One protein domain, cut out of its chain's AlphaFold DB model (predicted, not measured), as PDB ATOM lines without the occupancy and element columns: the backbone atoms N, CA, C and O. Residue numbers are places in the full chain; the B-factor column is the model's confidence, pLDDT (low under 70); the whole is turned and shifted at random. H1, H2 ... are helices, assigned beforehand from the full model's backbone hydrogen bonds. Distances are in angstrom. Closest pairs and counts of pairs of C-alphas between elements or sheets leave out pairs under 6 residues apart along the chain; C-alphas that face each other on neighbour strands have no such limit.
ATOM      1  N   VAL A   2      -2.331 -47.582 -35.900       50.22
ATOM      2  CA  VAL A   2      -0.995 -48.125 -36.248       50.22
ATOM      3  C   VAL A   2      -0.525 -47.671 -37.640       50.22
ATOM      4  O   VAL A   2       0.516 -47.034 -37.729       50.22
ATOM      5  N   GLU A   3      -1.348 -47.836 -38.681       47.09
ATOM      6  CA  GLU A   3      -1.026 -47.388 -40.055       47.09
ATOM      7  C   GLU A   3      -0.678 -45.889 -40.155       47.09
ATOM      8  O   GLU A   3       0.211 -45.504 -40.905       47.09
ATOM      9  N   VAL A   4      -1.331 -45.029 -39.362       57.25
ATOM     10  CA  VAL A   4      -1.086 -43.571 -39.365       57.25
ATOM     11  C   VAL A   4       0.270 -43.234 -38.731       57.25
ATOM     12  O   VAL A   4       0.943 -42.296 -39.156       57.25
ATOM     13  N   VAL A   5       0.693 -44.013 -37.730       59.56
ATOM     14  CA  VAL A   5       2.018 -43.884 -37.103       59.56
ATOM     15  C   VAL A   5       3.109 -44.415 -38.039       59.56
ATOM     16  O   VAL A   5       4.153 -43.778 -38.175       59.56
ATOM     17  N   GLU A   6       2.854 -45.521 -38.741       60.81
ATOM     18  CA  GLU A   6       3.779 -46.082 -39.734       60.81
ATOM     19  C   GLU A   6       3.939 -45.172 -40.964       60.81
ATOM     20  O   GLU A   6       5.070 -44.916 -41.380       60.81
ATOM     21  N   GLU A   7       2.858 -44.575 -41.488       69.06
ATOM     22  CA  GLU A   7       2.944 -43.535 -42.525       69.06
ATOM     23  C   GLU A   7       3.752 -42.313 -42.064       69.06
ATOM     24  O   GLU A   7       4.544 -41.757 -42.834       69.06
ATOM     25  N   GLY A   8       3.541 -41.863 -40.823       76.00
ATOM     26  CA  GLY A   8       4.267 -40.735 -40.243       76.00
ATOM     27  C   GLY A   8       5.769 -41.009 -40.169       76.00
ATOM     28  O   GLY A   8       6.576 -40.188 -40.609       76.00
ATOM     29  N   LEU A   9       6.147 -42.198 -39.693       79.56
ATOM     30  CA  LEU A   9       7.542 -42.624 -39.627       79.56
ATOM     31  C   LEU A   9       8.158 -42.790 -41.024       79.56
ATOM     32  O   LEU A   9       9.283 -42.346 -41.243       79.56
ATOM     33  N   ALA A  10       7.425 -43.347 -41.991       79.06
ATOM     34  CA  ALA A  10       7.881 -43.458 -43.377       79.06
ATOM     35  C   ALA A  10       8.162 -42.079 -44.010       79.06
ATOM     36  O   ALA A  10       9.181 -41.905 -44.682       79.06
ATOM     37  N   LYS A  11       7.315 -41.073 -43.740       82.50
ATOM     38  CA  LYS A  11       7.519 -39.678 -44.180       82.50
ATOM     39  C   LYS A  11       8.744 -39.031 -43.518       82.50
ATOM     40  O   LYS A  11       9.522 -38.392 -44.224       82.50
ATOM     41  N   LYS A  12       8.968 -39.242 -42.212       84.38
ATOM     42  CA  LYS A  12      10.197 -38.795 -41.520       84.38
ATOM     43  C   LYS A  12      11.445 -39.451 -42.121       84.38
ATOM     44  O   LYS A  12      12.383 -38.768 -42.527       84.38
ATOM     45  N   LEU A  13      11.424 -40.778 -42.269       84.38
ATOM     46  CA  LEU A  13      12.508 -41.552 -42.877       84.38
ATOM     47  C   LEU A  13      12.814 -41.101 -44.308       84.38
ATOM     48  O   LEU A  13      13.980 -41.082 -44.691       84.38
ATOM     49  N   ALA A  14      11.819 -40.692 -45.100       83.81
ATOM     50  CA  ALA A  14      12.033 -40.226 -46.468       83.81
ATOM     51  C   ALA A  14      13.034 -39.056 -46.561       83.81
ATOM     52  O   ALA A  14      13.839 -39.056 -47.494       83.81
ATOM     53  N   LYS A  15      13.070 -38.147 -45.574       85.06
ATOM     54  CA  LYS A  15      13.897 -36.923 -45.575       85.06
ATOM     55  C   LYS A  15      15.415 -37.156 -45.559       85.06
ATOM     56  O   LYS A  15      16.149 -36.336 -46.097       85.06
ATOM     57  N   GLY A  16      15.899 -38.257 -44.978       85.56
ATOM     58  CA  GLY A  16      17.341 -38.520 -44.879       85.56
ATOM     59  C   GLY A  16      18.016 -38.788 -46.233       85.56
ATOM     60  O   GLY A  16      17.458 -39.461 -47.103       85.56
ATOM     61  N   ALA A  17      19.255 -38.336 -46.408       88.25
ATOM     62  CA  ALA A  17      20.079 -38.677 -47.562       88.25
ATOM     63  C   ALA A  17      20.376 -40.188 -47.607       88.25
ATOM     64  O   ALA A  17      20.541 -40.843 -46.573       88.25
ATOM     65  N   SER A  18      20.485 -40.750 -48.814       86.50
ATOM     66  CA  SER A  18      20.746 -42.181 -49.041       86.50
ATOM     67  C   SER A  18      22.014 -42.682 -48.338       86.50
ATOM     68  O   SER A  18      22.007 -43.774 -47.770       86.50
ATOM     69  N   GLU A  19      23.078 -41.874 -48.306       86.00
ATOM     70  CA  GLU A  19      24.330 -42.235 -47.633       86.00
ATOM     71  C   GLU A  19      24.180 -42.320 -46.101       86.00
ATOM     72  O   GLU A  19      24.675 -43.266 -45.483       86.00
ATOM     73  N   LEU A  20      23.455 -41.373 -45.485       89.88
ATOM     74  CA  LEU A  20      23.222 -41.372 -44.038       89.88
ATOM     75  C   LEU A  20      22.297 -42.525 -43.628       89.88
ATOM     76  O   LEU A  20      22.611 -43.244 -42.680       89.88
ATOM     77  N   LYS A  21      21.229 -42.773 -44.396       88.44
ATOM     78  CA  LYS A  21      20.338 -43.935 -44.227       88.44
ATOM     79  C   LYS A  21      21.105 -45.252 -44.221       88.44
ATOM     80  O   LYS A  21      20.901 -46.080 -43.330       88.44
ATOM     81  N   PHE A  22      22.004 -45.439 -45.189       88.12
ATOM     82  CA  PHE A  22      22.849 -46.628 -45.262       88.12
ATOM     83  C   PHE A  22      23.740 -46.756 -44.020       88.12
ATOM     84  O   PHE A  22      23.774 -47.817 -43.402       88.12
ATOM     85  N   LEU A  23      24.411 -45.673 -43.612       88.88
ATOM     86  CA  LEU A  23      25.309 -45.656 -42.455       88.88
ATOM     87  C   LEU A  23      24.582 -45.957 -41.130       88.88
ATOM     88  O   LEU A  23      25.051 -46.792 -40.353       88.88
ATOM     89  N   LEU A  24      23.438 -45.317 -40.871       89.81
ATOM     90  CA  LEU A  24      22.662 -45.530 -39.643       89.81
ATOM     91  C   LEU A  24      22.078 -46.952 -39.590       89.81
ATOM     92  O   LEU A  24      22.136 -47.611 -38.549       89.81
ATOM     93  N   THR A  25      21.609 -47.471 -40.728       89.75
ATOM     94  CA  THR A  25      21.091 -48.845 -40.848       89.75
ATOM     95  C   THR A  25      22.199 -49.892 -40.687       89.75
ATOM     96  O   THR A  25      22.014 -50.867 -39.959       89.75
ATOM     97  N   GLN A  26      23.379 -49.672 -41.280       89.44
ATOM     98  CA  GLN A  26      24.557 -50.542 -41.138       89.44
ATOM     99  C   GLN A  26      24.959 -50.726 -39.664       89.44
ATOM    100  O   GLN A  26      25.355 -51.818 -39.255       89.44
ATOM    101  N   HIS A  27      24.819 -49.673 -38.856       89.56
ATOM    102  CA  HIS A  27      25.107 -49.685 -37.421       89.56
ATOM    103  C   HIS A  27      23.888 -49.997 -36.532       89.56
ATOM    104  O   HIS A  27      23.982 -49.868 -35.315       89.56
ATOM    105  N   LYS A  28      22.771 -50.462 -37.114       89.12
ATOM    106  CA  LYS A  28      21.537 -50.868 -36.411       89.12
ATOM    107  C   LYS A  28      20.901 -49.764 -35.547       89.12
ATOM    108  O   LYS A  28      20.268 -50.057 -34.533       89.12
ATOM    109  N   VAL A  29      21.034 -48.499 -35.951       89.19
ATOM    110  CA  VAL A  29      20.296 -47.392 -35.322       89.19
ATOM    111  C   VAL A  29      18.808 -47.532 -35.654       89.19
ATOM    112  O   VAL A  29      18.440 -47.712 -36.817       89.19
ATOM    113  N   ALA A  30      17.966 -47.479 -34.623       87.19
ATOM    114  CA  ALA A  30      16.535 -47.737 -34.734       87.19
ATOM    115  C   ALA A  30      15.809 -46.668 -35.578       87.19
ATOM    116  O   ALA A  30      16.238 -45.514 -35.661       87.19
ATOM    117  N   ALA A  31      14.752 -47.083 -36.281       85.94
ATOM    118  CA  ALA A  31      14.119 -46.290 -37.339       85.94
ATOM    119  C   ALA A  31      13.402 -45.030 -36.820       85.94
ATOM    120  O   ALA A  31      13.379 -44.014 -37.508       85.94
ATOM    121  N   ASP A  32      12.878 -45.090 -35.598       85.00
ATOM    122  CA  ASP A  32      12.380 -43.961 -34.809       85.00
ATOM    123  C   ASP A  32      13.456 -42.877 -34.627       85.00
ATOM    124  O   ASP A  32      13.248 -41.731 -35.023       85.00
ATOM    125  N   ILE A  33      14.643 -43.256 -34.142       85.94
ATOM    126  CA  ILE A  33      15.789 -42.348 -33.960       85.94
ATOM    127  C   ILE A  33      16.231 -41.760 -35.309       85.94
ATOM    128  O   ILE A  33      16.489 -40.561 -35.404       85.94
ATOM    129  N   GLN A  34      16.299 -42.582 -36.365       87.88
ATOM    130  CA  GLN A  34      16.637 -42.108 -37.714       87.88
ATOM    131  C   GLN A  34      15.630 -41.066 -38.220       87.88
ATOM    132  O   GLN A  34      16.032 -40.014 -38.712       87.88
ATOM    133  N   GLY A  35      14.329 -41.343 -38.087       86.19
ATOM    134  CA  GLY A  35      13.270 -40.429 -38.502       86.19
ATOM    135  C   GLY A  35      13.329 -39.095 -37.758       86.19
ATOM    136  O   GLY A  35      13.217 -38.046 -38.386       86.19
ATOM    137  N   GLU A  36      13.559 -39.119 -36.444       86.88
ATOM    138  CA  GLU A  36      13.639 -37.902 -35.630       86.88
ATOM    139  C   GLU A  36      14.889 -37.060 -35.943       86.88
ATOM    140  O   GLU A  36      14.796 -35.834 -36.011       86.88
ATOM    141  N   LEU A  37      16.037 -37.696 -36.223       87.50
ATOM    142  CA  LEU A  37      17.239 -37.005 -36.716       87.50
ATOM    143  C   LEU A  37      16.956 -36.261 -38.031       87.50
ATOM    144  O   LEU A  37      17.274 -35.077 -38.148       87.50
ATOM    145  N   TYR A  38      16.329 -36.927 -39.007       91.00
ATOM    146  CA  TYR A  38      16.037 -36.315 -40.308       91.00
ATOM    147  C   TYR A  38      14.971 -35.213 -40.212       91.00
ATOM    148  O   TYR A  38      15.057 -34.217 -40.929       91.00
ATOM    149  N   GLU A  39      13.983 -35.363 -39.323       86.88
ATOM    150  CA  GLU A  39      12.946 -34.352 -39.083       86.88
ATOM    151  C   GLU A  39      13.542 -33.050 -38.527       86.88
ATOM    152  O   GLU A  39      13.166 -31.966 -38.966       86.88
ATOM    153  N   ASN A  40      14.542 -33.164 -37.647       86.44
ATOM    154  CA  ASN A  40      15.297 -32.042 -37.079       86.44
ATOM    155  C   ASN A  40      16.447 -31.550 -37.989       86.44
ATOM    156  O   ASN A  40      17.356 -30.854 -37.541       86.44
ATOM    157  N   GLY A  41      16.433 -31.905 -39.279       83.00
ATOM    158  CA  GLY A  41      17.395 -31.422 -40.273       83.00
ATOM    159  C   GLY A  41      18.772 -32.091 -40.234       83.00
ATOM    160  O   GLY A  41      19.645 -31.717 -41.020       83.00
ATOM    161  N   ILE A  42      18.984 -33.109 -39.393       88.69
ATOM    162  CA  ILE A  42      20.205 -33.932 -39.357       88.69
ATOM    163  C   ILE A  42      20.078 -35.045 -40.417       88.69
ATOM    164  O   ILE A  42      20.081 -36.240 -40.140       88.69
ATOM    165  N   ASP A  43      19.902 -34.608 -41.663       90.25
ATOM    166  CA  ASP A  43      19.541 -35.393 -42.850       90.25
ATOM    167  C   ASP A  43      20.745 -35.933 -43.647       90.25
ATOM    168  O   ASP A  43      20.593 -36.811 -44.496       90.25
ATOM    169  N   THR A  44      21.951 -35.437 -43.379       89.62
ATOM    170  CA  THR A  44      23.171 -35.678 -44.164       89.62
ATOM    171  C   THR A  44      24.332 -36.114 -43.276       89.62
ATOM    172  O   THR A  44      24.418 -35.727 -42.111       89.62
ATOM    173  N   VAL A  45      25.270 -36.898 -43.825       88.25
ATOM    174  CA  VAL A  45      26.432 -37.417 -43.070       88.25
ATOM    175  C   VAL A  45      27.268 -36.280 -42.469       88.25
ATOM    176  O   VAL A  45      27.706 -36.390 -41.327       88.25
ATOM    177  N   ALA A  46      27.403 -35.158 -43.187       85.38
ATOM    178  CA  ALA A  46      28.061 -33.942 -42.706       85.38
ATOM    179  C   ALA A  46      27.369 -33.327 -41.476       85.38
ATOM    180  O   ALA A  46      28.029 -33.084 -40.467       85.38
ATOM    181  N   ARG A  47      26.043 -33.122 -41.524       87.88
ATOM    182  CA  ARG A  47      25.284 -32.585 -40.381       87.88
ATOM    183  C   ARG A  47      25.273 -33.549 -39.200       87.88
ATOM    184  O   ARG A  47      25.390 -33.104 -38.067       87.88
ATOM    185  N   PHE A  48      25.190 -34.858 -39.451       91.00
ATOM    186  CA  PHE A  48      25.247 -35.865 -38.393       91.00
ATOM    187  C   PHE A  48      26.621 -35.915 -37.715       91.00
ATOM    188  O   PHE A  48      26.686 -35.943 -36.492       91.00
ATOM    189  N   ALA A  49      27.721 -35.847 -38.473       87.12
ATOM    190  CA  ALA A  49      29.063 -35.741 -37.897       87.12
ATOM    191  C   ALA A  49      29.228 -34.477 -37.032       87.12
ATOM    192  O   ALA A  49      29.813 -34.556 -35.957       87.12
ATOM    193  N   ALA A  50      28.665 -33.346 -37.465       85.50
ATOM    194  CA  ALA A  50      28.710 -32.067 -36.753       85.50
ATOM    195  C   ALA A  50      27.657 -31.906 -35.630       85.50
ATOM    196  O   ALA A  50      27.580 -30.837 -35.033       85.50
ATOM    197  N   ALA A  51      26.839 -32.928 -35.343       86.06
ATOM    198  CA  ALA A  51      25.725 -32.829 -34.390       86.06
ATOM    199  C   ALA A  51      26.146 -32.757 -32.908       86.06
ATOM    200  O   ALA A  51      25.320 -32.436 -32.058       86.06
ATOM    201  N   ALA A  52      27.404 -33.072 -32.595       85.38
ATOM    202  CA  ALA A  52      27.978 -33.013 -31.255       85.38
ATOM    203  C   ALA A  52      29.472 -32.677 -31.348       85.38
ATOM    204  O   ALA A  52      30.106 -32.908 -32.380       85.38
ATOM    205  N   THR A  53      30.037 -32.154 -30.266       76.44
ATOM    206  CA  THR A  53      31.465 -31.820 -30.167       76.44
ATOM    207  C   THR A  53      32.325 -33.018 -29.746       76.44
ATOM    208  O   THR A  53      33.379 -33.250 -30.340       76.44
ATOM    209  N   ASP A  54      31.857 -33.821 -28.786       78.75
ATOM    210  CA  ASP A  54      32.525 -35.031 -28.292       78.75
ATOM    211  C   ASP A  54      31.526 -36.171 -27.960       78.75
ATOM    212  O   ASP A  54      30.316 -36.068 -28.180       78.75
ATOM    213  N   GLU A  55      32.021 -37.312 -27.459       82.94
ATOM    214  CA  GLU A  55      31.167 -38.461 -27.109       82.94
ATOM    215  C   GLU A  55      30.271 -38.212 -25.875       82.94
ATOM    216  O   GLU A  55      29.225 -38.854 -25.741       82.94
ATOM    217  N   ALA A  56      30.655 -37.316 -24.963       83.19
ATOM    218  CA  ALA A  56      29.842 -36.938 -23.809       83.19
ATOM    219  C   ALA A  56      28.703 -35.994 -24.225       83.19
ATOM    220  O   ALA A  56      27.561 -36.217 -23.825       83.19
ATOM    221  N   ASP A  57      28.991 -35.023 -25.090       86.88
ATOM    222  CA  ASP A  57      28.022 -34.120 -25.715       86.88
ATOM    223  C   ASP A  57      26.998 -34.900 -26.560       86.88
ATOM    224  O   ASP A  57      25.791 -34.736 -26.386       86.88
ATOM    225  N   LEU A  58      27.440 -35.885 -27.358       88.44
ATOM    226  CA  LEU A  58      26.519 -36.770 -28.088       88.44
ATOM    227  C   LEU A  58      25.623 -37.589 -27.142       88.44
ATOM    228  O   LEU A  58      24.426 -37.739 -27.392       88.44
ATOM    229  N   LYS A  59      26.172 -38.128 -26.043       87.00
ATOM    230  CA  LYS A  59      25.376 -38.854 -25.033       87.00
ATOM    231  C   LYS A  59      24.393 -37.937 -24.313       87.00
ATOM    232  O   LYS A  59      23.297 -38.384 -23.984       87.00
ATOM    233  N   LYS A  60      24.756 -36.672 -24.098       88.44
ATOM    234  CA  LYS A  60      23.864 -35.653 -23.547       88.44
ATOM    235  C   LYS A  60      22.735 -35.323 -24.527       88.44
ATOM    236  O   LYS A  60      21.582 -35.406 -24.133       88.44
ATOM    237  N   MET A  61      23.033 -35.082 -25.805       88.94
ATOM    238  CA  MET A  61      22.022 -34.899 -26.857       88.94
ATOM    239  C   MET A  61      21.058 -36.096 -26.940       88.94
ATOM    240  O   MET A  61      19.849 -35.914 -27.060       88.94
ATOM    241  N   LEU A  62      21.569 -37.328 -26.838       88.31
ATOM    242  CA  LEU A  62      20.745 -38.543 -26.816       88.31
ATOM    243  C   LEU A  62      19.834 -38.630 -25.583       88.31
ATOM    244  O   LEU A  62      18.698 -39.087 -25.699       88.31
ATOM    245  N   LYS A  63      20.298 -38.165 -24.422       87.75
ATOM    246  CA  LYS A  63      19.473 -38.066 -23.218       87.75
ATOM    247  C   LYS A  63      18.407 -36.975 -23.354       87.75
ATOM    248  O   LYS A  63      17.230 -37.267 -23.181       87.75
ATOM    249  N   ASP A  64      18.818 -35.757 -23.695       86.00
ATOM    250  CA  ASP A  64      17.975 -34.559 -23.653       86.00
ATOM    251  C   ASP A  64      16.941 -34.526 -24.798       86.00
ATOM    252  O   ASP A  64      15.793 -34.148 -24.573       86.00
ATOM    253  N   SER A  65      17.317 -34.957 -26.011       83.56
ATOM    254  CA  SER A  65      16.460 -34.876 -27.210       83.56
ATOM    255  C   SER A  65      15.781 -36.194 -27.602       83.56
ATOM    256  O   SER A  65      14.816 -36.167 -28.363       83.56
ATOM    257  N   PHE A  66      16.271 -37.347 -27.126       82.62
ATOM    258  CA  PHE A  66      15.751 -38.674 -27.512       82.62
ATOM    259  C   PHE A  66      15.327 -39.544 -26.314       82.62
ATOM    260  O   PHE A  66      14.856 -40.662 -26.522       82.62
ATOM    261  N   SER A  67      15.484 -39.068 -25.072       84.25
ATOM    262  CA  SER A  67      15.222 -39.837 -23.841       84.25
ATOM    263  C   SER A  67      16.027 -41.147 -23.738       84.25
ATOM    264  O   SER A  67      15.576 -42.124 -23.141       84.25
ATOM    265  N   ILE A  68      17.230 -41.190 -24.324       84.19
ATOM    266  CA  ILE A  68      18.121 -42.359 -24.299       84.19
ATOM    267  C   ILE A  68      19.233 -42.125 -23.275       84.19
ATOM    268  O   ILE A  68      20.336 -41.702 -23.623       84.19
ATOM    269  N   ASP A  69      18.967 -42.443 -22.005       83.94
ATOM    270  CA  ASP A  69      19.997 -42.443 -20.963       83.94
ATOM    271  C   ASP A  69      20.741 -43.804 -20.910       83.94
ATOM    272  O   ASP A  69      20.139 -44.842 -20.606       83.94
ATOM    273  N   PRO A  70      22.069 -43.853 -21.163       79.62
ATOM    274  CA  PRO A  70      22.852 -45.089 -21.081       79.62
ATOM    275  C   PRO A  70      22.985 -45.677 -19.664       79.62
ATOM    276  O   PRO A  70      23.490 -46.795 -19.511       79.62
ATOM    277  N   SER A  71      22.614 -44.941 -18.617       83.38
ATOM    278  CA  SER A  71      22.665 -45.383 -17.220       83.38
ATOM    279  C   SER A  71      21.398 -46.119 -16.772       83.38
ATOM    280  O   SER A  71      21.518 -47.044 -15.970       83.38
ATOM    281  N   GLU A  72      20.230 -45.804 -17.344       81.62
ATOM    282  CA  GLU A  72      18.929 -46.330 -16.901       81.62
ATOM    283  C   GLU A  72      18.678 -47.796 -17.281       81.62
ATOM    284  O   GLU A  72      18.114 -48.555 -16.494       81.62
ATOM    285  N   SER A  73      19.081 -48.233 -18.482       85.38
ATOM    286  CA  SER A  73      18.888 -49.630 -18.892       85.38
ATOM    287  C   SER A  73      19.918 -50.136 -19.900       85.38
ATOM    288  O   SER A  73      20.494 -49.384 -20.689       85.38
ATOM    289  N   LEU A  74      20.102 -51.461 -19.929       79.00
ATOM    290  CA  LEU A  74      20.968 -52.134 -20.903       79.00
ATOM    291  C   LEU A  74      20.501 -51.899 -22.354       79.00
ATOM    292  O   LEU A  74      21.329 -51.784 -23.256       79.00
ATOM    293  N   LYS A  75      19.182 -51.783 -22.576       81.44
ATOM    294  CA  LYS A  75      18.586 -51.522 -23.895       81.44
ATOM    295  C   LYS A  75      18.941 -50.119 -24.398       81.44
ATOM    296  O   LYS A  75      19.446 -49.991 -25.512       81.44
ATOM    297  N   LEU A  76      18.751 -49.092 -23.564       83.25
ATOM    298  CA  LEU A  76      19.111 -47.710 -23.907       83.25
ATOM    299  C   LEU A  76      20.629 -47.559 -24.078       83.25
ATOM    300  O   LEU A  76      21.077 -46.927 -25.033       83.25
ATOM    301  N   ARG A  77      21.438 -48.237 -23.250       84.50
ATOM    302  CA  ARG A  77      22.901 -48.307 -23.425       84.50
ATOM    303  C   ARG A  77      23.305 -48.901 -24.778       84.50
ATOM    304  O   ARG A  77      24.215 -48.375 -25.415       84.50
ATOM    305  N   ALA A  78      22.633 -49.959 -25.235       82.06
ATOM    306  CA  ALA A  78      22.886 -50.558 -26.544       82.06
ATOM    307  C   ALA A  78      22.466 -49.634 -27.705       82.06
ATOM    308  O   ALA A  78      23.217 -49.500 -28.672       82.06
ATOM    309  N   GLN A  79      21.317 -48.952 -27.601       83.62
ATOM    310  CA  GLN A  79      20.879 -47.969 -28.604       83.62
ATOM    311  C   GLN A  79      21.842 -46.775 -28.682       83.62
ATOM    312  O   GLN A  79      22.289 -46.426 -29.775       83.62
ATOM    313  N   ALA A  80      22.252 -46.216 -27.538       85.88
ATOM    314  CA  ALA A  80      23.257 -45.156 -27.482       85.88
ATOM    315  C   ALA A  80      24.598 -45.602 -28.089       85.88
ATOM    316  O   ALA A  80      25.195 -44.859 -28.865       85.88
ATOM    317  N   ALA A  81      25.054 -46.829 -27.810       85.75
ATOM    318  CA  ALA A  81      26.273 -47.372 -28.410       85.75
ATOM    319  C   ALA A  81      26.177 -47.489 -29.944       85.75
ATOM    320  O   ALA A  81      27.138 -47.148 -30.634       85.75
ATOM    321  N   CYS A  82      25.026 -47.900 -30.492       86.12
ATOM    322  CA  CYS A  82      24.804 -47.934 -31.943       86.12
ATOM    323  C   CYS A  82      24.943 -46.537 -32.570       86.12
ATOM    324  O   CYS A  82      25.639 -46.386 -33.576       86.12
ATOM    325  N   VAL A  83      24.355 -45.505 -31.949       89.81
ATOM    326  CA  VAL A  83      24.467 -44.117 -32.432       89.81
ATOM    327  C   VAL A  83      25.893 -43.578 -32.280       89.81
ATOM    328  O   VAL A  83      26.405 -42.992 -33.227       89.81
ATOM    329  N   VAL A  84      26.578 -43.824 -31.156       87.62
ATOM    330  CA  VAL A  84      27.984 -43.418 -30.945       87.62
ATOM    331  C   VAL A  84      28.909 -44.033 -31.999       87.62
ATOM    332  O   VAL A  84      29.762 -43.340 -32.557       87.62
ATOM    333  N   VAL A  85      28.752 -45.326 -32.307       84.50
ATOM    334  CA  VAL A  85      29.556 -45.993 -33.344       84.50
ATOM    335  C   VAL A  85      29.241 -45.416 -34.724       84.50
ATOM    336  O   VAL A  85      30.171 -45.103 -35.468       84.50
ATOM    337  N   ALA A  86      27.961 -45.211 -35.046       88.06
ATOM    338  CA  ALA A  86      27.545 -44.587 -36.297       88.06
ATOM    339  C   ALA A  86      28.112 -43.166 -36.454       88.06
ATOM    340  O   ALA A  86      28.686 -42.843 -37.491       88.06
ATOM    341  N   TRP A  87      28.026 -42.340 -35.412       90.81
ATOM    342  CA  TRP A  87      28.544 -40.974 -35.385       90.81
ATOM    343  C   TRP A  87      30.063 -40.931 -35.596       90.81
ATOM    344  O   TRP A  87      30.541 -40.233 -36.490       90.81
ATOM    345  N   LYS A  88      30.831 -41.779 -34.896       84.44
ATOM    346  CA  LYS A  88      32.283 -41.909 -35.127       84.44
ATOM    347  C   LYS A  88      32.620 -42.378 -36.550       84.44
ATOM    348  O   LYS A  88      33.643 -41.966 -37.101       84.44
ATOM    349  N   THR A  89      31.792 -43.228 -37.162       84.12
ATOM    350  CA  THR A  89      31.938 -43.603 -38.581       84.12
ATOM    351  C   THR A  89      31.632 -42.420 -39.503       84.12
ATOM    352  O   THR A  89      32.372 -42.205 -40.463       84.12
ATOM    353  N   ALA A  90      30.590 -41.636 -39.212       86.06
ATOM    354  CA  ALA A  90      30.204 -40.461 -39.990       86.06
ATOM    355  C   ALA A  90      31.294 -39.383 -39.968       86.06
ATOM    356  O   ALA A  90      31.700 -38.933 -41.037       86.06
ATOM    357  N   ILE A  91      31.854 -39.063 -38.794       82.00
ATOM    358  CA  ILE A  91      33.008 -38.156 -38.668       82.00
ATOM    359  C   ILE A  91      34.157 -38.627 -39.564       82.00
ATOM    360  O   ILE A  91      34.608 -37.877 -40.426       82.00
ATOM    361  N   SER A  92      34.574 -39.894 -39.448       78.44
ATOM    362  CA  SER A  92      35.699 -40.409 -40.241       78.44
ATOM    363  C   SER A  92      35.427 -40.424 -41.754       78.44
ATOM    364  O   SER A  92      36.377 -40.384 -42.537       78.44
ATOM    365  N   ARG A  93      34.160 -40.471 -42.199       81.75
ATOM    366  CA  ARG A  93      33.800 -40.278 -43.616       81.75
ATOM    367  C   ARG A  93      33.886 -38.813 -44.030       81.75
ATOM    368  O   ARG A  93      34.483 -38.529 -45.063       81.75
ATOM    369  N   VAL A  94      33.344 -37.901 -43.226       82.25
ATOM    370  CA  VAL A  94      33.346 -36.455 -43.503       82.25
ATOM    371  C   VAL A  94      34.770 -35.907 -43.528       82.25
ATOM    372  O   VAL A  94      35.102 -35.138 -44.422       82.25
ATOM    373  N   GLU A  95      35.649 -36.365 -42.637       75.38
ATOM    374  CA  GLU A  95      37.077 -36.022 -42.659       75.38
ATOM    375  C   GLU A  95      37.761 -36.474 -43.952       75.38
ATOM    376  O   GLU A  95      38.509 -35.705 -44.552       75.38
ATOM    377  N   ARG A  96      37.471 -37.693 -44.428       73.31
ATOM    378  CA  ARG A  96      38.000 -38.194 -45.707       73.31
ATOM    379  C   ARG A  96      37.443 -37.416 -46.892       73.31
ATOM    380  O   ARG A  96      38.216 -37.071 -47.774       73.31
ATOM    381  N   GLN A  97      36.146 -37.111 -46.907       78.56
ATOM    382  CA  GLN A  97      35.511 -36.307 -47.958       78.56
ATOM    383  C   GLN A  97      36.074 -34.874 -47.976       78.56
ATOM    384  O   GLN A  97      36.420 -34.369 -49.038       78.56
ATOM    385  N   ALA A  98      36.247 -34.237 -46.814       77.00
ATOM    386  CA  ALA A  98      36.822 -32.898 -46.689       77.00
ATOM    387  C   ALA A  98      38.313 -32.856 -47.065       77.00
ATOM    388  O   ALA A  98      38.761 -31.903 -47.705       77.00
ATOM    389  N   PHE A  99      39.077 -33.893 -46.706       76.69
ATOM    390  CA  PHE A  99      40.462 -34.054 -47.143       76.69
ATOM    391  C   PHE A  99      40.528 -34.274 -48.661       76.69
ATOM    392  O   PHE A  99      41.267 -33.568 -49.339       76.69
ATOM    393  N   ALA A 100      39.719 -35.185 -49.208       79.19
ATOM    394  CA  ALA A 100      39.697 -35.499 -50.636       79.19
ATOM    395  C   ALA A 100      39.253 -34.308 -51.498       79.19
ATOM    396  O   ALA A 100      39.853 -34.046 -52.537       79.19
ATOM    397  N   ALA A 101      38.276 -33.524 -51.037       75.62
ATOM    398  CA  ALA A 101      37.837 -32.307 -51.716       75.62
ATOM    399  C   ALA A 101      38.912 -31.204 -51.744       75.62
ATOM    400  O   ALA A 101      38.935 -30.403 -52.676       75.62
ATOM    401  N   LYS A 102      39.802 -31.145 -50.740       74.62
ATOM    402  CA  LYS A 102      40.887 -30.150 -50.665       74.62
ATOM    403  C   LYS A 102      42.208 -30.612 -51.289       74.62
ATOM    404  O   LYS A 102      42.962 -29.771 -51.767       74.62
ATOM    405  N   PHE A 103      42.506 -31.912 -51.251       74.19
ATOM    406  CA  PHE A 103      43.841 -32.457 -51.535       74.19
ATOM    407  C   PHE A 103      43.850 -33.674 -52.482       74.19
ATOM    408  O   PHE A 103      44.926 -34.180 -52.794       74.19
ATOM    409  N   GLY A 104      42.686 -34.120 -52.967       76.56
ATOM    410  CA  GLY A 104      42.530 -35.305 -53.817       76.56
ATOM    411  C   GLY A 104      42.310 -36.603 -53.031       76.56
ATOM    412  O   GLY A 104      42.640 -36.704 -51.847       76.56
ATOM    413  N   GLU A 105      41.724 -37.608 -53.687       74.56
ATOM    414  CA  GLU A 105      41.519 -38.926 -53.079       74.56
ATOM    415  C   GLU A 105      42.854 -39.607 -52.738       74.56
ATOM    416  O   GLU A 105      43.815 -39.578 -53.508       74.56
ATOM    417  N   LEU A 106      42.899 -40.242 -51.567       77.56
ATOM    418  CA  LEU A 106      44.045 -41.015 -51.100       77.56
ATOM    419  C   LEU A 106      43.784 -42.510 -51.277       77.56
ATOM    420  O   LEU A 106      42.746 -43.012 -50.847       77.56
TER     421      LEU A 106
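Overview. This is residues 2 to 106 of the 854 residues of an uncharacterized protein of Symbiodinium microadriaticum (UniProt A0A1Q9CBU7). One long helix, H6, runs along one side of the domain, and H2, H4 and H5 pack on different parts of it; H3 sits beyond them, away from H6. H1 packs with its residues 9 to 13 on H3, at the far side from H6, and its residues 2 to 7 stick out freely. The printed part has 105 residues with six named helices, H1 to H6 in order along the chain, and no named strand: the class is all helix, and the packing is mostly crossed. The whole is compact, with a radius of gyration of the C-alphas of 14.4 A, and its outline of 49 by 32 by 20 A is only just elongated.

Along the chain. H6, residues 74 to 103, is the longest helix, 43.0 A from C-alpha 74 at (20.968, -52.134, -20.903) to C-alpha 103 at (43.841, -32.457, -51.535). H5 is residues 55 to 66, 15.4 A long. H4 is residues 45 to 49, H3 residues 31 to 39 and H2 residues 18 to 26. H1, residues 2 to 14, begins with C-alpha 2 at (-0.995, -48.125, -36.248) and is 18.3 A long.

Arrangement. H6 is the hub and touches three helices. It touches H4 with its residues 87 to 94 alone; the closest C-alphas are those of Ala 49 and Ile 91, 4.7 A apart. It touches H2 with residues 83 to 90 alone, closest at the C-alphas of Leu 24 and Ala 86, 6.0 A, at a steep tilt of 40 degrees, opposite ways. It touches H5 with residues 80 to 84 alone, closest at the C-alphas of Glu 55 and Val 84, 7.0 A, at a steep tilt of 60 degrees, opposite ways. H3 is apart from H6. H2 and H3 are close but not clearly touching, with the C-alphas of Leu 24 and Gln 34 closest at 7.2 A. H1 touches H3 with residues 9 to 13 alone, closest at the C-alphas of Leu 13 and Gly 35, 4.6 A, at a steep tilt of 55 degrees, the same way. H1 is apart from H4, H5 and H6. In H1, H2, H3, H4, H5 and H6 every O i to N i+4 pair is within hydrogen-bond range.

Size, cuts and confidence. The two C-alphas farthest apart are those of Val 2 and Phe 103, 49.9 A. The printed part, residues 2 to 106, has no cut. The links from H1 through to H5 are tight, and the link from H5 to H6, seven residues, is short; none is long. The mean pLDDT of the printed part is 82.8, and residues 2 to 7 are under 70.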